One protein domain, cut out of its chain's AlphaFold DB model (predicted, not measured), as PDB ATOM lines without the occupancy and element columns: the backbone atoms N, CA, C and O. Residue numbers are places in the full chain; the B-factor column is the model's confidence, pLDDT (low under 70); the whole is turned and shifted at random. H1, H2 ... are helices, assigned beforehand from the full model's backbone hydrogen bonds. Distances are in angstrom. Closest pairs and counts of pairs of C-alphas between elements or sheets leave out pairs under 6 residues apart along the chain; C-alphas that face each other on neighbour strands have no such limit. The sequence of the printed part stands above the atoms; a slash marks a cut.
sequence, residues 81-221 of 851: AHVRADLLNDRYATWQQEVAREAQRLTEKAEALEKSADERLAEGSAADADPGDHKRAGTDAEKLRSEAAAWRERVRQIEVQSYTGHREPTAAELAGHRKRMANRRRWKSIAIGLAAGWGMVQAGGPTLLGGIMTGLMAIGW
ATOM      1  N   ALA A  81     -23.502 108.707 232.269       80.44
ATOM      2  CA  ALA A  81     -22.846 109.135 231.035       80.44
ATOM      3  C   ALA A  81     -23.577 110.298 230.339       80.44
ATOM      4  O   ALA A  81     -22.926 111.212 229.842       80.44
ATOM      5  N   HIS A  82     -24.915 110.311 230.360       81.88
ATOM      6  CA  HIS A  82     -25.706 111.416 229.809       81.88
ATOM      7  C   HIS A  82     -25.529 112.691 230.628       81.88
ATOM      8  O   HIS A  82     -25.296 113.758 230.071       81.88
ATOM      9  N   VAL A  83     -25.619 112.570 231.956       84.00
ATOM     10  CA  VAL A  83     -25.453 113.703 232.880       84.00
ATOM     11  C   VAL A  83     -24.042 114.280 232.770       84.00
ATOM     12  O   VAL A  83     -23.865 115.494 232.813       84.00
ATOM     13  N   ARG A  84     -23.042 113.410 232.600       88.69
ATOM     14  CA  ARG A  84     -21.644 113.788 232.398       88.69
ATOM     15  C   ARG A  84     -21.446 114.557 231.095       88.69
ATOM     16  O   ARG A  84     -20.835 115.621 231.133       88.69
ATOM     17  N   ALA A  85     -21.940 114.037 229.971       85.88
ATOM     18  CA  ALA A  85     -21.806 114.698 228.675       85.88
ATOM     19  C   ALA A  85     -22.512 116.066 228.658       85.88
ATOM     20  O   ALA A  85     -21.897 117.052 228.264       85.88
ATOM     21  N   ASP A  86     -23.747 116.142 229.174       85.56
ATOM     22  CA  ASP A  86     -24.514 117.396 229.264       85.56
ATOM     23  C   ASP A  86     -23.783 118.440 230.118       85.56
ATOM     24  O   ASP A  86     -23.580 119.565 229.678       85.56
ATOM     25  N   LEU A  87     -23.270 118.050 231.293       88.06
ATOM     26  CA  LEU A  87     -22.521 118.953 232.169       88.06
ATOM     27  C   LEU A  87     -21.225 119.467 231.524       88.06
ATOM     28  O   LEU A  87     -20.860 120.630 231.706       88.06
ATOM     29  N   LEU A  88     -20.503 118.607 230.804       90.06
ATOM     30  CA  LEU A  88     -19.267 118.986 230.122       90.06
ATOM     31  C   LEU A  88     -19.535 119.908 228.924       90.06
ATOM     32  O   LEU A  88     -18.780 120.863 228.734       90.06
ATOM     33  N   ASN A  89     -20.609 119.672 228.172       89.31
ATOM     34  CA  ASN A  89     -21.031 120.550 227.081       89.31
ATOM     35  C   ASN A  89     -21.582 121.885 227.611       89.31
ATOM     36  O   ASN A  89     -21.230 122.932 227.077       89.31
ATOM     37  N   ASP A  90     -22.328 121.894 228.721       86.19
ATOM     38  CA  ASP A  90     -22.786 123.124 229.393       86.19
ATOM     39  C   ASP A  90     -21.592 124.003 229.825       86.19
ATOM     40  O   ASP A  90     -21.612 125.227 229.658       86.19
ATOM     41  N   ARG A  91     -20.518 123.395 230.351       89.38
ATOM     42  CA  ARG A  91     -19.272 124.107 230.702       89.38
ATOM     43  C   ARG A  91     -18.584 124.695 229.471       89.38
ATOM     44  O   ARG A  91     -18.138 125.840 229.518       89.38
ATOM     45  N   TYR A  92     -18.515 123.934 228.380       89.19
ATOM     46  CA  TYR A  92     -17.938 124.400 227.118       89.19
ATOM     47  C   TYR A  92     -18.746 125.554 226.510       89.19
ATOM     48  O   TYR A  92     -18.174 126.585 226.158       89.19
ATOM     49  N   ALA A  93     -20.074 125.437 226.479       84.94
ATOM     50  CA  ALA A  93     -20.972 126.482 226.002       84.94
ATOM     51  C   ALA A  93     -20.858 127.767 226.841       84.94
ATOM     52  O   ALA A  93     -20.866 128.870 226.295       84.94
ATOM     53  N   THR A  94     -20.700 127.640 228.163       85.06
ATOM     54  CA  THR A  94     -20.481 128.788 229.059       85.06
ATOM     55  C   THR A  94     -19.186 129.518 228.712       85.06
ATOM     56  O   THR A  94     -19.187 130.740 228.564       85.06
ATOM     57  N   TRP A  95     -18.099 128.772 228.507       91.12
ATOM     58  CA  TRP A  95     -16.821 129.341 228.088       91.12
ATOM     59  C   TRP A  95     -16.918 130.017 226.710       91.12
ATOM     60  O   TRP A  95     -16.463 131.149 226.565       91.12
ATOM     61  N   GLN A  96     -17.591 129.406 225.725       88.50
ATOM     62  CA  GLN A  96     -17.816 130.039 224.415       88.50
ATOM     63  C   GLN A  96     -18.565 131.375 224.541       88.50
ATOM     64  O   GLN A  96     -18.219 132.350 223.875       88.50
ATOM     65  N   GLN A  97     -19.570 131.452 225.420       85.19
ATOM     66  CA  GLN A  97     -20.307 132.692 225.677       85.19
ATOM     67  C   GLN A  97     -19.461 133.764 226.375       85.19
ATOM     68  O   GLN A  97     -19.727 134.952 226.209       85.19
ATOM     69  N   GLU A  98     -18.493 133.379 227.206       84.19
ATOM     70  CA  GLU A  98     -17.544 134.310 227.831       84.19
ATOM     71  C   GLU A  98     -16.545 134.852 226.810       84.19
ATOM     72  O   GLU A  98     -16.366 136.066 226.732       84.19
ATOM     73  N   VAL A  99     -15.985 133.973 225.977       88.56
ATOM     74  CA  VAL A  99     -15.100 134.335 224.859       88.56
ATOM     75  C   VAL A  99     -15.805 135.305 223.908       88.56
ATOM     76  O   VAL A  99     -15.260 136.362 223.602       88.56
ATOM     77  N   ALA A 100     -17.046 135.007 223.508       86.50
ATOM     78  CA  ALA A 100     -17.827 135.870 222.622       86.50
ATOM     79  C   ALA A 100     -18.134 137.245 223.244       86.50
ATOM     80  O   ALA A 100     -18.030 138.267 222.568       86.50
ATOM     81  N   ARG A 101     -18.478 137.292 224.539       85.62
ATOM     82  CA  ARG A 101     -18.737 138.558 225.248       85.62
ATOM     83  C   ARG A 101     -17.484 139.417 225.374       85.62
ATOM     84  O   ARG A 101     -17.566 140.628 225.193       85.62
ATOM     85  N   GLU A 102     -16.339 138.812 225.678       85.38
ATOM     86  CA  GLU A 102     -15.084 139.558 225.772       85.38
ATOM     87  C   GLU A 102     -14.630 140.051 224.391       85.38
ATOM     88  O   GLU A 102     -14.251 141.213 224.260       85.38
ATOM     89  N   ALA A 103     -14.763 139.229 223.344       89.50
ATOM     90  CA  ALA A 103     -14.512 139.645 221.964       89.50
ATOM     91  C   ALA A 103     -15.391 140.843 221.558       89.50
ATOM     92  O   ALA A 103     -14.882 141.827 221.015       89.50
ATOM     93  N   GLN A 104     -16.685 140.813 221.895       89.56
ATOM     94  CA  GLN A 104     -17.599 141.929 221.643       89.56
ATOM     95  C   GLN A 104     -17.169 143.199 222.394       89.56
ATOM     96  O   GLN A 104     -17.030 144.254 221.779       89.56
ATOM     97  N   ARG A 105     -16.874 143.099 223.696       91.44
ATOM     98  CA  ARG A 105     -16.436 144.239 224.521       91.44
ATOM     99  C   ARG A 105     -15.175 144.906 223.971       91.44
ATOM    100  O   ARG A 105     -15.049 146.130 223.978       91.44
ATOM    101  N   LEU A 106     -14.212 144.104 223.522       89.56
ATOM    102  CA  LEU A 106     -12.973 144.610 222.933       89.56
ATOM    103  C   LEU A 106     -13.197 145.219 221.544       89.56
ATOM    104  O   LEU A 106     -12.522 146.190 221.201       89.56
ATOM    105  N   THR A 107     -14.154 144.695 220.778       91.31
ATOM    106  CA  THR A 107     -14.561 145.257 219.482       91.31
ATOM    107  C   THR A 107     -15.196 146.634 219.661       91.31
ATOM    108  O   THR A 107     -14.729 147.592 219.052       91.31
ATOM    109  N   GLU A 108     -16.155 146.772 220.580       90.69
ATOM    110  CA  GLU A 108     -16.788 148.057 220.919       90.69
ATOM    111  C   GLU A 108     -15.750 149.098 221.378       90.69
ATOM    112  O   GLU A 108     -15.810 150.271 221.010       90.69
ATOM    113  N   LYS A 109     -14.734 148.665 222.138       90.25
ATOM    114  CA  LYS A 109     -13.625 149.533 222.554       90.25
ATOM    115  C   LYS A 109     -12.760 149.996 221.377       90.25
ATOM    116  O   LYS A 109     -12.323 151.145 221.368       90.25
ATOM    117  N   ALA A 110     -12.490 149.119 220.411       92.69
ATOM    118  CA  ALA A 110     -11.742 149.479 219.209       92.69
ATOM    119  C   ALA A 110     -12.528 150.480 218.344       92.69
ATOM    120  O   ALA A 110     -11.955 151.470 217.899       92.69
ATOM    121  N   GLU A 111     -13.835 150.267 218.174       92.25
ATOM    122  CA  GLU A 111     -14.724 151.175 217.435       92.25
ATOM    123  C   GLU A 111     -14.827 152.555 218.098       92.25
ATOM    124  O   GLU A 111     -14.766 153.577 217.417       92.25
ATOM    125  N   ALA A 112     -14.915 152.610 219.431       92.00
ATOM    126  CA  ALA A 112     -14.931 153.875 220.165       92.00
ATOM    127  C   ALA A 112     -13.637 154.687 219.962       92.00
ATOM    128  O   ALA A 112     -13.698 155.900 219.773       92.00
ATOM    129  N   LEU A 113     -12.474 154.023 219.959       91.94
ATOM    130  CA  LEU A 113     -11.183 154.677 219.716       91.94
ATOM    131  C   LEU A 113     -11.055 155.207 218.283       91.94
ATOM    132  O   LEU A 113     -10.499 156.285 218.086       91.94
ATOM    133  N   GLU A 114     -11.585 154.491 217.290       91.75
ATOM    134  CA  GLU A 114     -11.629 154.985 215.909       91.75
ATOM    135  C   GLU A 114     -12.549 156.184 215.755       91.75
ATOM    136  O   GLU A 114     -12.162 157.165 215.127       91.75
ATOM    137  N   LYS A 115     -13.720 156.144 216.393       92.81
ATOM    138  CA  LYS A 115     -14.632 157.284 216.412       92.81
ATOM    139  C   LYS A 115     -13.958 158.523 217.009       92.81
ATOM    140  O   LYS A 115     -14.023 159.592 216.412       92.81
ATOM    141  N   SER A 116     -13.242 158.374 218.125       88.62
ATOM    142  CA  SER A 116     -12.460 159.471 218.706       88.62
ATOM    143  C   SER A 116     -11.311 159.931 217.801       88.62
ATOM    144  O   SER A 116     -10.984 161.113 217.791       88.62
ATOM    145  N   ALA A 117     -10.699 159.037 217.017       91.25
ATOM    146  CA  ALA A 117      -9.682 159.418 216.036       91.25
ATOM    147  C   ALA A 117     -10.269 160.266 214.894       91.25
ATOM    148  O   ALA A 117      -9.653 161.242 214.467       91.25
ATOM    149  N   ASP A 118     -11.464 159.910 214.420       90.00
ATOM    150  CA  ASP A 118     -12.170 160.648 213.372       90.00
ATOM    151  C   ASP A 118     -12.668 162.012 213.876       90.00
ATOM    152  O   ASP A 118     -12.529 163.010 213.168       90.00
ATOM    153  N   GLU A 119     -13.153 162.085 215.120       89.00
ATOM    154  CA  GLU A 119     -13.508 163.341 215.797       89.00
ATOM    155  C   GLU A 119     -12.293 164.278 215.908       89.00
ATOM    156  O   GLU A 119     -12.380 165.446 215.529       89.00
ATOM    157  N   ARG A 120     -11.120 163.763 216.307       86.12
ATOM    158  CA  ARG A 120      -9.881 164.561 216.391       86.12
ATOM    159  C   ARG A 120      -9.408 165.089 215.038       86.12
ATOM    160  O   ARG A 120      -8.934 166.220 214.956       86.12
ATOM    161  N   LEU A 121      -9.556 164.311 213.967       86.00
ATOM    162  CA  LEU A 121      -9.254 164.776 212.608       86.00
ATOM    163  C   LEU A 121     -10.244 165.834 212.113       86.00
ATOM    164  O   LEU A 121      -9.836 166.766 211.415       86.00
ATOM    165  N   ALA A 122     -11.523 165.707 212.469       84.06
ATOM    166  CA  ALA A 122     -12.540 166.702 212.152       84.06
ATOM    167  C   ALA A 122     -12.263 168.035 212.872       84.06
ATOM    168  O   ALA A 122     -12.311 169.090 212.243       84.06
ATOM    169  N   GLU A 123     -11.876 167.992 214.150       80.56
ATOM    170  CA  GLU A 123     -11.474 169.173 214.930       80.56
ATOM    171  C   GLU A 123     -10.251 169.878 214.322       80.56
ATOM    172  O   GLU A 123     -10.247 171.096 214.158       80.56
ATOM    173  N   GLY A 124      -9.236 169.115 213.901       76.62
ATOM    174  CA  GLY A 124      -8.032 169.659 213.263       76.62
ATOM    175  C   GLY A 124      -8.204 170.107 211.806       76.62
ATOM    176  O   GLY A 124      -7.243 170.595 211.214       76.62
ATOM    177  N   SER A 125      -9.375 169.911 211.189       72.69
ATOM    178  CA  SER A 125      -9.683 170.328 209.805       72.69
ATOM    179  C   SER A 125     -10.759 171.419 209.721       72.69
ATOM    180  O   SER A 125     -11.226 171.744 208.627       72.69
ATOM    181  N   ALA A 126     -11.131 172.009 210.861       75.19
ATOM    182  CA  ALA A 126     -12.048 173.139 210.928       75.19
ATOM    183  C   ALA A 126     -11.493 174.375 210.189       75.19
ATOM    184  O   ALA A 126     -10.283 174.585 210.118       75.19
ATOM    185  N   ALA A 127     -12.393 175.204 209.647       64.06
ATOM    186  CA  ALA A 127     -12.066 176.315 208.742       64.06
ATOM    187  C   ALA A 127     -11.114 177.379 209.332       64.06
ATOM    188  O   ALA A 127     -10.460 178.085 208.566       64.06
ATOM    189  N   ASP A 128     -11.008 177.445 210.662       66.38
ATOM    190  CA  ASP A 128     -10.202 178.418 211.410       66.38
ATOM    191  C   ASP A 128      -8.938 177.800 212.058       66.38
ATOM    192  O   ASP A 128      -8.275 178.456 212.861       66.38
ATOM    193  N   ALA A 129      -8.598 176.539 211.754       62.16
ATOM    194  CA  ALA A 129      -7.485 175.829 212.392       62.16
ATOM    195  C   ALA A 129      -6.106 176.213 211.809       62.16
ATOM    196  O   ALA A 129      -5.905 176.227 210.592       62.16
ATOM    197  N   ASP A 130      -5.126 176.468 212.685       74.12
ATOM    198  CA  ASP A 130      -3.730 176.716 212.303       74.12
ATOM    199  C   ASP A 130      -3.093 175.447 211.689       74.12
ATOM    200  O   ASP A 130      -3.371 174.330 212.145       74.12
ATOM    201  N   PRO A 131      -2.186 175.546 210.692       72.00
ATOM    202  CA  PRO A 131      -1.501 174.378 210.127       72.00
ATOM    203  C   PRO A 131      -0.760 173.517 211.165       72.00
ATOM    204  O   PRO A 131      -0.554 172.317 210.943       72.00
ATOM    205  N   GLY A 132      -0.358 174.098 212.303       75.12
ATOM    206  CA  GLY A 132       0.219 173.371 213.430       75.12
ATOM    207  C   GLY A 132      -0.774 172.461 214.160       75.12
ATOM    208  O   GLY A 132      -0.370 171.400 214.646       75.12
ATOM    209  N   ASP A 133      -2.054 172.825 214.198       74.62
ATOM    210  CA  ASP A 133      -3.111 172.074 214.881       74.62
ATOM    211  C   ASP A 133      -3.592 170.891 214.039       74.62
ATOM    212  O   ASP A 133      -3.765 169.791 214.565       74.62
ATOM    213  N   HIS A 134      -3.645 171.052 212.711       78.06
ATOM    214  CA  HIS A 134      -3.911 169.947 211.786       78.06
ATOM    215  C   HIS A 134      -2.878 168.815 211.927       78.06
ATOM    216  O   HIS A 134      -3.212 167.628 211.939       78.06
ATOM    217  N   LYS A 135      -1.599 169.175 212.100       82.75
ATOM    218  CA  LYS A 135      -0.509 168.206 212.271       82.75
ATOM    219  C   LYS A 135      -0.583 167.466 213.614       82.75
ATOM    220  O   LYS A 135      -0.305 166.265 213.662       82.75
ATOM    221  N   ARG A 136      -0.960 168.156 214.698       81.75
ATOM    222  CA  ARG A 136      -1.157 167.539 216.024       81.75
ATOM    223  C   ARG A 136      -2.363 166.604 216.024       81.75
ATOM    224  O   ARG A 136      -2.219 165.452 216.415       81.75
ATOM    225  N   ALA A 137      -3.490 167.054 215.475       83.56
ATOM    226  CA  ALA A 137      -4.691 166.244 215.296       83.56
ATOM    227  C   ALA A 137      -4.426 164.968 214.481       83.56
ATOM    228  O   ALA A 137      -4.873 163.886 214.861       83.56
ATOM    229  N   GLY A 138      -3.639 165.067 213.404       87.00
ATOM    230  CA  GLY A 138      -3.216 163.903 212.621       87.00
ATOM    231  C   GLY A 138      -2.391 162.900 213.432       87.00
ATOM    232  O   GLY A 138      -2.637 161.698 213.355       87.00
ATOM    233  N   THR A 139      -1.463 163.392 214.257       89.12
ATOM    234  CA  THR A 139      -0.605 162.546 215.106       89.12
ATOM    235  C   THR A 139      -1.417 161.851 216.210       89.12
ATOM    236  O   THR A 139      -1.240 160.658 216.462       89.12
ATOM    237  N   ASP A 140      -2.349 162.570 216.838       86.06
ATOM    238  CA  ASP A 140      -3.230 162.030 217.881       86.06
ATOM    239  C   ASP A 140      -4.201 160.982 217.321       86.06
ATOM    240  O   ASP A 140      -4.391 159.919 217.920       86.06
ATOM    241  N   ALA A 141      -4.772 161.231 216.141       89.62
ATOM    242  CA  ALA A 141      -5.641 160.275 215.464       89.62
ATOM    243  C   ALA A 141      -4.890 159.009 215.027       89.62
ATOM    244  O   ALA A 141      -5.424 157.903 215.133       89.62
ATOM    245  N   GLU A 142      -3.638 159.137 214.575       92.06
ATOM    246  CA  GLU A 142      -2.789 157.990 214.244       92.06
ATOM    247  C   GLU A 142      -2.493 157.133 215.483       92.06
ATOM    248  O   GLU A 142      -2.611 155.903 215.434       92.06
ATOM    249  N   LYS A 143      -2.222 157.768 216.630       93.12
ATOM    250  CA  LYS A 143      -2.049 157.070 217.907       93.12
ATOM    251  C   LYS A 143      -3.315 156.305 218.307       93.12
ATOM    252  O   LYS A 143      -3.230 155.108 218.584       93.12
ATOM    253  N   LEU A 144      -4.483 156.944 218.265       90.06
ATOM    254  CA  LEU A 144      -5.764 156.306 218.598       90.06
ATOM    255  C   LEU A 144      -6.090 155.124 217.669       90.06
ATOM    256  O   LEU A 144      -6.516 154.068 218.140       90.06
ATOM    257  N   ARG A 145      -5.807 155.243 216.364       91.81
ATOM    258  CA  ARG A 145      -5.961 154.135 215.402       91.81
ATOM    259  C   ARG A 145      -4.987 152.988 215.661       91.81
ATOM    260  O   ARG A 145      -5.369 151.826 215.525       91.81
ATOM    261  N   SER A 146      -3.752 153.281 216.074       91.62
ATOM    262  CA  SER A 146      -2.783 152.247 216.462       91.62
ATOM    263  C   SER A 146      -3.236 151.473 217.708       91.62
ATOM    264  O   SER A 146      -3.120 150.246 217.762       91.62
ATOM    265  N   GLU A 147      -3.845 152.165 218.675       91.38
ATOM    266  CA  GLU A 147      -4.431 151.546 219.864       91.38
ATOM    267  C   GLU A 147      -5.658 150.698 219.502       91.38
ATOM    268  O   GLU A 147      -5.770 149.558 219.959       91.38
ATOM    269  N   ALA A 148      -6.537 151.189 218.623       91.62
ATOM    270  CA  ALA A 148      -7.669 150.421 218.101       91.62
ATOM    271  C   ALA A 148      -7.214 149.136 217.379       91.62
ATOM    272  O   ALA A 148      -7.779 148.061 217.602       91.62
ATOM    273  N   ALA A 149      -6.149 149.210 216.572       91.88
ATOM    274  CA  ALA A 149      -5.560 148.045 215.911       91.88
ATOM    275  C   ALA A 149      -5.035 147.004 216.917       91.88
ATOM    276  O   ALA A 149      -5.260 145.806 216.733       91.88
ATOM    277  N   ALA A 150      -4.409 147.441 218.015       92.06
ATOM    278  CA  ALA A 150      -3.951 146.547 219.080       92.06
ATOM    279  C   ALA A 150      -5.115 145.834 219.798       92.06
ATOM    280  O   ALA A 150      -5.002 144.657 220.153       92.06
ATOM    281  N   TRP A 151      -6.251 146.511 219.988       89.38
ATOM    282  CA  TRP A 151      -7.454 145.888 220.553       89.38
ATOM    283  C   TRP A 151      -8.079 144.860 219.607       89.38
ATOM    284  O   TRP A 151      -8.454 143.780 220.065       89.38
ATOM    285  N   ARG A 152      -8.108 145.121 218.296       90.94
ATOM    286  CA  ARG A 152      -8.557 144.126 217.304       90.94
ATOM    287  C   ARG A 152      -7.661 142.897 217.241       90.94
ATOM    288  O   ARG A 152      -8.152 141.785 217.062       90.94
ATOM    289  N   GLU A 153      -6.358 143.076 217.424       91.62
ATOM    290  CA  GLU A 153      -5.444 141.940 217.480       91.62
ATOM    291  C   GLU A 153      -5.685 141.076 218.728       91.62
ATOM    292  O   GLU A 153      -5.657 139.850 218.648       91.62
ATOM    293  N   ARG A 154      -6.043 141.687 219.866       89.06
ATOM    294  CA  ARG A 154      -6.501 140.940 221.050       89.06
ATOM    295  C   ARG A 154      -7.796 140.167 220.810       89.06
ATOM    296  O   ARG A 154      -7.905 139.049 221.304       89.06
ATOM    297  N   VAL A 155      -8.744 140.717 220.047       91.25
ATOM    298  CA  VAL A 155      -9.966 139.989 219.654       91.25
ATOM    299  C   VAL A 155      -9.598 138.718 218.889       91.25
ATOM    300  O   VAL A 155     -10.024 137.637 219.286       91.25
ATOM    301  N   ARG A 156      -8.711 138.811 217.886       90.38
ATOM    302  CA  ARG A 156      -8.232 137.625 217.149       90.38
ATOM    303  C   ARG A 156      -7.577 136.587 218.054       90.38
ATOM    304  O   ARG A 156      -7.804 135.394 217.879       90.38
ATOM    305  N   GLN A 157      -6.769 137.019 219.022       90.94
ATOM    306  CA  GLN A 157      -6.120 136.102 219.965       90.94
ATOM    307  C   GLN A 157      -7.134 135.348 220.835       90.94
ATOM    308  O   GLN A 157      -6.939 134.165 221.111       90.94
ATOM    309  N   ILE A 158      -8.214 136.016 221.243       84.62
ATOM    310  CA  ILE A 158      -9.289 135.428 222.052       84.62
ATOM    311  C   ILE A 158     -10.148 134.473 221.216       84.62
ATOM    312  O   ILE A 158     -10.460 133.379 221.676       84.62
ATOM    313  N   GLU A 159     -10.476 134.831 219.974       83.25
ATOM    314  CA  GLU A 159     -11.274 133.986 219.074       83.25
ATOM    315  C   GLU A 159     -10.561 132.682 218.674       83.25
ATOM    316  O   GLU A 159     -11.214 131.667 218.437       83.25
ATOM    317  N   VAL A 160      -9.223 132.682 218.630       87.56
ATOM    318  CA  VAL A 160      -8.404 131.494 218.311       87.56
ATOM    319  C   VAL A 160      -8.120 130.629 219.554       87.56
ATOM    320  O   VAL A 160      -7.596 129.516 219.445       87.56
ATOM    321  N   GLN A 161      -8.471 131.094 220.757       84.75
ATOM    322  CA  GLN A 161      -8.204 130.368 221.995       84.75
ATOM    323  C   GLN A 161      -8.951 129.026 222.021       84.75
ATOM    324  O   GLN A 161     -10.158 128.960 221.829       84.75
ATOM    325  N   SER A 162      -8.235 127.932 222.293       84.75
ATOM    326  CA  SER A 162      -8.840 126.604 222.464       84.75
ATOM    327  C   SER A 162      -9.304 126.379 223.906       84.75
ATOM    328  O   SER A 162      -8.690 126.876 224.852       84.75
ATOM    329  N   TYR A 163     -10.366 125.591 224.091       86.31
ATOM    330  CA  TYR A 163     -10.902 125.282 225.417       86.31
ATOM    331  C   TYR A 163      -9.967 124.365 226.215       86.31
ATOM    332  O   TYR A 163      -9.716 123.226 225.828       86.31
ATOM    333  N   THR A 164      -9.486 124.845 227.363       83.06
ATOM    334  CA  THR A 164      -8.594 124.101 228.273       83.06
ATOM    335  C   THR A 164      -9.260 123.708 229.594       83.06
ATOM    336  O   THR A 164      -8.641 123.056 230.430       83.06
ATOM    337  N   GLY A 165     -10.534 124.065 229.791       82.06
ATOM    338  CA  GLY A 165     -11.266 123.879 231.050       82.06
ATOM    339  C   GLY A 165     -11.815 122.469 231.299       82.06
ATOM    340  O   GLY A 165     -12.654 122.302 232.186       82.06
ATOM    341  N   HIS A 166     -11.395 121.458 230.531       86.81
ATOM    342  CA  HIS A 166     -11.899 120.095 230.694       86.81
ATOM    343  C   HIS A 166     -11.507 119.526 232.064       86.81
ATOM    344  O   HIS A 166     -10.331 119.327 232.368       86.81
ATOM    345  N   ARG A 167     -12.516 119.213 232.880       88.44
ATOM    346  CA  ARG A 167     -12.361 118.541 234.169       88.44
ATOM    347  C   ARG A 167     -13.495 117.551 234.355       88.44
ATOM    348  O   ARG A 167     -14.663 117.934 234.265       88.44
ATOM    349  N   GLU A 168     -13.141 116.317 234.692       88.25
ATOM    350  CA  GLU A 168     -14.129 115.281 234.966       88.25
ATOM    351  C   GLU A 168     -15.025 115.652 236.160       88.25
ATOM    352  O   GLU A 168     -14.504 116.059 237.207       88.25
ATOM    353  N   PRO A 169     -16.360 115.544 236.021       88.62
ATOM    354  CA  PRO A 169     -17.286 115.833 237.107       88.62
ATOM    355  C   PRO A 169     -17.171 114.845 238.269       88.62
ATOM    356  O   PRO A 169     -17.065 113.635 238.079       88.62
ATOM    357  N   THR A 170     -17.277 115.361 239.487       88.12
ATOM    358  CA  THR A 170     -17.432 114.560 240.706       88.12
ATOM    359  C   THR A 170     -18.854 113.998 240.830       88.12
ATOM    360  O   THR A 170     -19.805 114.522 240.244       88.12
ATOM    361  N   ALA A 171     -19.038 112.955 241.646       79.06
ATOM    362  CA  ALA A 171     -20.356 112.352 241.878       79.06
ATOM    363  C   ALA A 171     -21.389 113.355 242.437       79.06
ATOM    364  O   ALA A 171     -22.556 113.329 242.045       79.06
ATOM    365  N   ALA A 172     -20.954 114.283 243.297       75.94
ATOM    366  CA  ALA A 172     -21.805 115.343 243.837       75.94
ATOM    367  C   ALA A 172     -22.244 116.342 242.750       75.94
ATOM    368  O   ALA A 172     -23.418 116.709 242.677       75.94
ATOM    369  N   GLU A 173     -21.333 116.729 241.850       78.31
ATOM    370  CA  GLU A 173     -21.655 117.611 240.721       78.31
ATOM    371  C   GLU A 173     -22.639 116.956 239.745       78.31
ATOM    372  O   GLU A 173     -23.558 117.628 239.270       78.31
ATOM    373  N   LEU A 174     -22.496 115.650 239.484       83.88
ATOM    374  CA  LEU A 174     -23.446 114.881 238.675       83.88
ATOM    375  C   LEU A 174     -24.828 114.816 239.342       83.88
ATOM    376  O   LEU A 174     -25.838 115.046 238.675       83.88
ATOM    377  N   ALA A 175     -24.893 114.577 240.655       76.19
ATOM    378  CA  ALA A 175     -26.153 114.563 241.401       76.19
ATOM    379  C   ALA A 175     -26.861 115.932 241.369       76.19
ATOM    380  O   ALA A 175     -28.054 116.016 241.059       76.19
ATOM    381  N   GLY A 176     -26.122 117.022 241.603       77.19
ATOM    382  CA  GLY A 176     -26.654 118.382 241.516       77.19
ATOM    383  C   GLY A 176     -27.097 118.753 240.096       77.19
ATOM    384  O   GLY A 176     -28.176 119.318 239.896       77.19
ATOM    385  N   HIS A 177     -26.311 118.387 239.079       83.38
ATOM    386  CA  HIS A 177     -26.645 118.666 237.683       83.38
ATOM    387  C   HIS A 177     -27.853 117.854 237.194       83.38
ATOM    388  O   HIS A 177     -28.694 118.392 236.472       83.38
ATOM    389  N   ARG A 178     -28.033 116.615 237.672       80.19
ATOM    390  CA  ARG A 178     -29.249 115.815 237.438       80.19
ATOM    391  C   ARG A 178     -30.503 116.542 237.931       80.19
ATOM    392  O   ARG A 178     -31.478 116.644 237.183       80.19
ATOM    393  N   LYS A 179     -30.466 117.125 239.136       75.62
ATOM    394  CA  LYS A 179     -31.576 117.931 239.683       75.62
ATOM    395  C   LYS A 179     -31.870 119.158 238.806       75.62
ATOM    396  O   LYS A 179     -33.031 119.437 238.503       75.62
ATOM    397  N   ARG A 180     -30.828 119.846 238.320       75.50
ATOM    398  CA  ARG A 180     -30.962 120.998 237.402       75.50
ATOM    399  C   ARG A 180     -31.554 120.614 236.046       75.50
ATOM    400  O   ARG A 180     -32.462 121.295 235.571       75.50
ATOM    401  N   MET A 181     -31.087 119.529 235.428       73.81
ATOM    402  CA  MET A 181     -31.655 119.010 234.178       73.81
ATOM    403  C   MET A 181     -33.139 118.659 234.334       73.81
ATOM    404  O   MET A 181     -33.956 119.022 233.481       73.81
ATOM    405  N   ALA A 182     -33.505 118.012 235.444       68.38
ATOM    406  CA  ALA A 182     -34.891 117.667 235.741       68.38
ATOM    407  C   ALA A 182     -35.776 118.920 235.888       68.38
ATOM    408  O   ALA A 182     -36.865 118.987 235.309       68.38
ATOM    409  N   ASN A 183     -35.285 119.959 236.573       68.19
ATOM    410  CA  ASN A 183     -35.991 121.235 236.719       68.19
ATOM    411  C   ASN A 183     -36.119 122.008 235.393       68.19
ATOM    412  O   ASN A 183     -37.211 122.480 235.070       68.19
ATOM    413  N   ARG A 184     -35.064 122.081 234.566       71.69
ATOM    414  CA  ARG A 184     -35.131 122.721 233.234       71.69
ATOM    415  C   ARG A 184     -36.168 122.044 232.330       71.69
ATOM    416  O   ARG A 184     -36.914 122.715 231.616       71.69
ATOM    417  N   ARG A 185     -36.284 120.712 232.390       66.00
ATOM    418  CA  ARG A 185     -37.298 119.955 231.634       66.00
ATOM    419  C   ARG A 185     -38.711 120.103 232.205       66.00
ATOM    420  O   ARG A 185     -39.666 120.139 231.424       66.00
ATOM    421  N   ARG A 186     -38.862 120.261 233.529       62.94
ATOM    422  CA  ARG A 186     -40.144 120.605 234.174       62.94
ATOM    423  C   ARG A 186     -40.691 121.913 233.607       62.94
ATOM    424  O   ARG A 186     -41.832 121.941 233.156       62.94
ATOM    425  N   TRP A 187     -39.859 122.949 233.550       59.25
ATOM    426  CA  TRP A 187     -40.251 124.246 233.004       59.25
ATOM    427  C   TRP A 187     -40.542 124.207 231.506       59.25
ATOM    428  O   TRP A 187     -41.557 124.753 231.087       59.25
ATOM    429  N   LYS A 188     -39.752 123.482 230.700       65.88
ATOM    430  CA  LYS A 188     -40.078 123.271 229.274       65.88
ATOM    431  C   LYS A 188     -41.429 122.573 229.084       65.88
ATOM    432  O   LYS A 188     -42.205 122.972 228.223       65.88
ATOM    433  N   SER A 189     -41.741 121.572 229.904       60.38
ATOM    434  CA  SER A 189     -43.019 120.847 229.830       60.38
ATOM    435  C   SER A 189     -44.202 121.731 230.233       60.38
ATOM    436  O   SER A 189     -45.246 121.699 229.585       60.38
ATOM    437  N   ILE A 190     -44.026 122.560 231.268       63.16
ATOM    438  CA  ILE A 190     -45.016 123.559 231.691       63.16
ATOM    439  C   ILE A 190     -45.202 124.619 230.601       63.16
ATOM    440  O   ILE A 190     -46.336 124.929 230.262       63.16
ATOM    441  N   ALA A 191     -44.121 125.116 229.998       62.09
ATOM    442  CA  ALA A 191     -44.173 126.088 228.909       62.09
ATOM    443  C   ALA A 191     -44.888 125.532 227.668       62.09
ATOM    444  O   ALA A 191     -45.703 126.231 227.074       62.09
ATOM    445  N   ILE A 192     -44.657 124.265 227.309       64.62
ATOM    446  CA  ILE A 192     -45.396 123.586 226.231       64.62
ATOM    447  C   ILE A 192     -46.879 123.445 226.600       64.62
ATOM    448  O   ILE A 192     -47.743 123.717 225.767       64.62
ATOM    449  N   GLY A 193     -47.191 123.073 227.847       60.06
ATOM    450  CA  GLY A 193     -48.567 123.008 228.348       60.06
ATOM    451  C   GLY A 193     -49.275 124.367 228.327       60.06
ATOM    452  O   GLY A 193     -50.433 124.450 227.924       60.06
ATOM    453  N   LEU A 194     -48.565 125.439 228.686       60.59
ATOM    454  CA  LEU A 194     -49.042 126.821 228.628       60.59
ATOM    455  C   LEU A 194     -49.238 127.295 227.185       60.59
ATOM    456  O   LEU A 194     -50.263 127.898 226.896       60.59
ATOM    457  N   ALA A 195     -48.317 126.988 226.269       60.56
ATOM    458  CA  ALA A 195     -48.436 127.342 224.854       60.56
ATOM    459  C   ALA A 195     -49.610 126.611 224.177       60.56
ATOM    460  O   ALA A 195     -50.384 127.221 223.438       60.56
ATOM    461  N   ALA A 196     -49.792 125.321 224.479       57.53
ATOM    462  CA  ALA A 196     -50.938 124.543 224.016       57.53
ATOM    463  C   ALA A 196     -52.260 125.063 224.612       57.53
ATOM    464  O   ALA A 196     -53.246 125.207 223.889       57.53
ATOM    465  N   GLY A 197     -52.269 125.405 225.905       55.91
ATOM    466  CA  GLY A 197     -53.417 126.014 226.578       55.91
ATOM    467  C   GLY A 197     -53.763 127.403 226.032       55.91
ATOM    468  O   GLY A 197     -54.933 127.707 225.820       55.91
ATOM    469  N   TRP A 198     -52.760 128.226 225.720       56.53
ATOM    470  CA  TRP A 198     -52.932 129.556 225.129       56.53
ATOM    471  C   TRP A 198     -53.554 129.495 223.730       56.53
ATOM    472  O   TRP A 198     -54.471 130.258 223.426       56.53
ATOM    473  N   GLY A 199     -53.129 128.533 222.903       55.62
ATOM    474  CA  GLY A 199     -53.754 128.268 221.604       55.62
ATOM    475  C   GLY A 199     -55.237 127.885 221.709       55.62
ATOM    476  O   GLY A 199     -56.018 128.219 220.820       55.62
ATOM    477  N   MET A 200     -55.647 127.244 222.809       56.97
ATOM    478  CA  MET A 200     -57.051 126.895 223.078       56.97
ATOM    479  C   MET A 200     -57.875 128.077 223.605       56.97
ATOM    480  O   MET A 200     -59.039 128.210 223.238       56.97
ATOM    481  N   VAL A 201     -57.285 128.959 224.417       57.62
ATOM    482  CA  VAL A 201     -57.945 130.193 224.890       57.62
ATOM    483  C   VAL A 201     -58.244 131.133 223.714       57.62
ATOM    484  O   VAL A 201     -59.353 131.643 223.598       57.62
ATOM    485  N   GLN A 202     -57.300 131.281 222.778       55.91
ATOM    486  CA  GLN A 202     -57.488 132.039 221.527       55.91
ATOM    487  C   GLN A 202     -58.597 131.461 220.623       55.91
ATOM    488  O   GLN A 202     -59.152 132.174 219.793       55.91
ATOM    489  N   ALA A 203     -58.946 130.181 220.789       53.41
ATOM    490  CA  ALA A 203     -59.979 129.486 220.022       53.41
ATOM    491  C   ALA A 203     -61.374 129.513 220.686       53.41
ATOM    492  O   ALA A 203     -62.256 128.760 220.272       53.41
ATOM    493  N   GLY A 204     -61.576 130.340 221.722       52.62
ATOM    494  CA  GLY A 204     -62.845 130.449 222.455       52.62
ATOM    495  C   GLY A 204     -63.015 129.440 223.599       52.62
ATOM    496  O   GLY A 204     -64.138 129.195 224.035       52.62
ATOM    497  N   GLY A 205     -61.924 128.824 224.069       54.50
ATOM    498  CA  GLY A 205     -61.920 127.917 225.223       54.50
ATOM    499  C   GLY A 205     -62.013 128.628 226.589       54.50
ATOM    500  O   GLY A 205     -61.907 129.852 226.661       54.50
ATOM    501  N   PRO A 206     -62.205 127.873 227.693       51.56
ATOM    502  CA  PRO A 206     -62.344 128.436 229.040       51.56
ATOM    503  C   PRO A 206     -61.054 129.121 229.529       51.56
ATOM    504  O   PRO A 206     -59.996 128.979 228.922       51.56
ATOM    505  N   THR A 207     -61.160 129.861 230.641       53.88
ATOM    506  CA  THR A 207     -60.110 130.707 231.247       53.88
ATOM    507  C   THR A 207     -58.716 130.060 231.305       53.88
ATOM    508  O   THR A 207     -58.563 128.842 231.318       53.88
ATOM    509  N   LEU A 208     -57.673 130.891 231.403       50.50
ATOM    510  CA  LEU A 208     -56.246 130.518 231.345       50.50
ATOM    511  C   LEU A 208     -55.865 129.302 232.227       50.50
ATOM    512  O   LEU A 208     -55.095 128.445 231.800       50.50
ATOM    513  N   LEU A 209     -56.475 129.164 233.413       45.22
ATOM    514  CA  LEU A 209     -56.322 128.009 234.316       45.22
ATOM    515  C   LEU A 209     -56.971 126.714 233.784       45.22
ATOM    516  O   LEU A 209     -56.387 125.636 233.899       45.22
ATOM    517  N   GLY A 210     -58.145 126.810 233.154       56.16
ATOM    518  CA  GLY A 210     -58.804 125.689 232.473       56.16
ATOM    519  C   GLY A 210     -58.053 125.234 231.216       56.16
ATOM    520  O   GLY A 210     -57.991 124.035 230.933       56.16
ATOM    521  N   GLY A 211     -57.407 126.166 230.506       57.50
ATOM    522  CA  GLY A 211     -56.563 125.877 229.342       57.50
ATOM    523  C   GLY A 211     -55.337 125.017 229.670       57.50
ATOM    524  O   GLY A 211     -55.019 124.095 228.921       57.50
ATOM    525  N   ILE A 212     -54.690 125.246 230.819       59.25
ATOM    526  CA  ILE A 212     -53.515 124.470 231.269       59.25
ATOM    527  C   ILE A 212     -53.889 123.012 231.554       59.25
ATOM    528  O   ILE A 212     -53.228 122.088 231.074       59.25
ATOM    529  N   MET A 213     -54.969 122.793 232.310       63.25
ATOM    530  CA  MET A 213     -55.436 121.445 232.646       63.25
ATOM    531  C   MET A 213     -55.904 120.686 231.403       63.25
ATOM    532  O   MET A 213     -55.585 119.510 231.238       63.25
ATOM    533  N   THR A 214     -56.587 121.368 230.486       63.47
ATOM    534  CA  THR A 214     -57.032 120.779 229.215       63.47
ATOM    535  C   THR A 214     -55.846 120.439 228.304       63.47
ATOM    536  O   THR A 214     -55.819 119.359 227.714       63.47
ATOM    537  N   GLY A 215     -54.815 121.291 228.254       65.44
ATOM    538  CA  GLY A 215     -53.576 121.030 227.516       65.44
ATOM    539  C   GLY A 215     -52.814 119.807 228.037       65.44
ATOM    540  O   GLY A 215     -52.394 118.957 227.253       65.44
ATOM    541  N   LEU A 216     -52.702 119.652 229.361       67.38
ATOM    542  CA  LEU A 216     -52.102 118.459 229.972       67.38
ATOM    543  C   LEU A 216     -52.906 117.184 229.678       67.38
ATOM    544  O   LEU A 216     -52.315 116.138 229.403       67.38
ATOM    545  N   MET A 217     -54.239 117.268 229.677       72.44
ATOM    546  CA  MET A 217     -55.113 116.145 229.315       72.44
ATOM    547  C   MET A 217     -54.980 115.767 227.834       72.44
ATOM    548  O   MET A 217     -54.958 114.581 227.519       72.44
ATOM    549  N   ALA A 218     -54.812 116.740 226.932       69.75
ATOM    550  CA  ALA A 218     -54.572 116.493 225.510       69.75
ATOM    551  C   ALA A 218     -53.207 115.826 225.252       69.75
ATOM    552  O   ALA A 218     -53.118 114.885 224.462       69.75
ATOM    553  N   ILE A 219     -52.150 116.247 225.961       71.50
ATOM    554  CA  ILE A 219     -50.825 115.602 225.893       71.50
ATOM    555  C   ILE A 219     -50.893 114.177 226.462       71.50
ATOM    556  O   ILE A 219     -50.355 113.241 225.863       71.50
ATOM    557  N   GLY A 220     -51.588 113.996 227.590       78.25
ATOM    558  CA  GLY A 220     -51.860 112.683 228.173       78.25
ATOM    559  C   GLY A 220     -52.624 111.775 227.208       78.25
ATOM    560  O   GLY A 220     -52.228 110.636 226.993       78.25
ATOM    561  N   TRP A 221     -53.664 112.280 226.546       83.25
ATOM    562  CA  TRP A 221     -54.399 111.537 225.521       83.25
ATOM    563  C   TRP A 221     -53.494 111.105 224.357       83.25
ATOM    564  O   TRP A 221     -53.432 109.918 224.026       83.25
TER     565      TRP A 221
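AT A GLANCE: This is residues 81 to 221 of the 851 residues of the protein "FtsK/SpoIIIE family protein" of Streptomyces sp. DvalAA-43 (UniProt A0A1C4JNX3). Two long helices, H1 and H2, lie side by side as a helical hairpin, and a third long helix, H3, meets the first residues of H1 at a corner, so that hairpin and H3 make an open L. The short H4 folds back at the far end of H3 and makes a second corner there. The printed part has 141 residues with four named helices, in the order H1, H2, H3, H4, and no named strand; the class is all helix. The whole is extended, with a radius of gyration of the C-alphas of 27.9 A, and its outline is flat, spanning 83 by 49 by 18 A.

HOW THE PARTS SIT: Begin with H1, residues 81 to 123, and go on to H2, residues 131 to 159; they touch along a hairpin, with the C-alphas of Ala 117 and Ala 141 closest at 4.2 A. Their lines stand at a shallow tilt of 7 degrees and run opposite ways. Look next at H3, residues 171 to 201, which touches H1 with residues 174 to 178 alone, meeting residues 83 to 87 of H1. The closest C-alphas there are those of Val 83 and Leu 174, 6.2 A apart, and the lines are about perpendicular at 75 degrees. H4, residues 208 to 221, touches H3 at residues 193 to 201 alone, where the closest C-alphas, of Gly 197 and Gly 211, are 4.2 A apart. Their lines stand at 71 degrees, only just about perpendicular. H2 is apart from H3, and H4 is apart from both H1 and H2. The helix packing is mostly crossed, but only just: 1 of the 3 touching pairs is at a shallow tilt. In H1 and H3 every O i to N i+4 pair is within hydrogen-bond range; in H2 it is 24 of 25 and in H4 9 of 10.

IN THESE COORDINATES: Find C-alpha 81 at (-22.846, 109.135, 231.035); from there H1 runs 63.2 A to C-alpha 123 at (-11.474, 169.173, 214.930). H2 takes residues 131 to 159 back over 42.5 A. H3 runs 44.9 A from C-alpha 171 to C-alpha 201, and H4 runs 19.9 A from C-alpha 208 to C-alpha 221 at (-54.399, 111.537, 225.521).

THE WHOLE: The C-alphas farthest apart are those of Asp 130 and Trp 221, 83.6 A. The printed part has no cut. The link from H2 to H3, 11 residues, is long; those from H1 to H2 and from H3 to H4 are short. Residues 182 to 188, in H3, stand free. The mean pLDDT of the printed part is 78.5; look for values under 70 at residues 127 to 129, 182 to 183, 185 to 216 and 218.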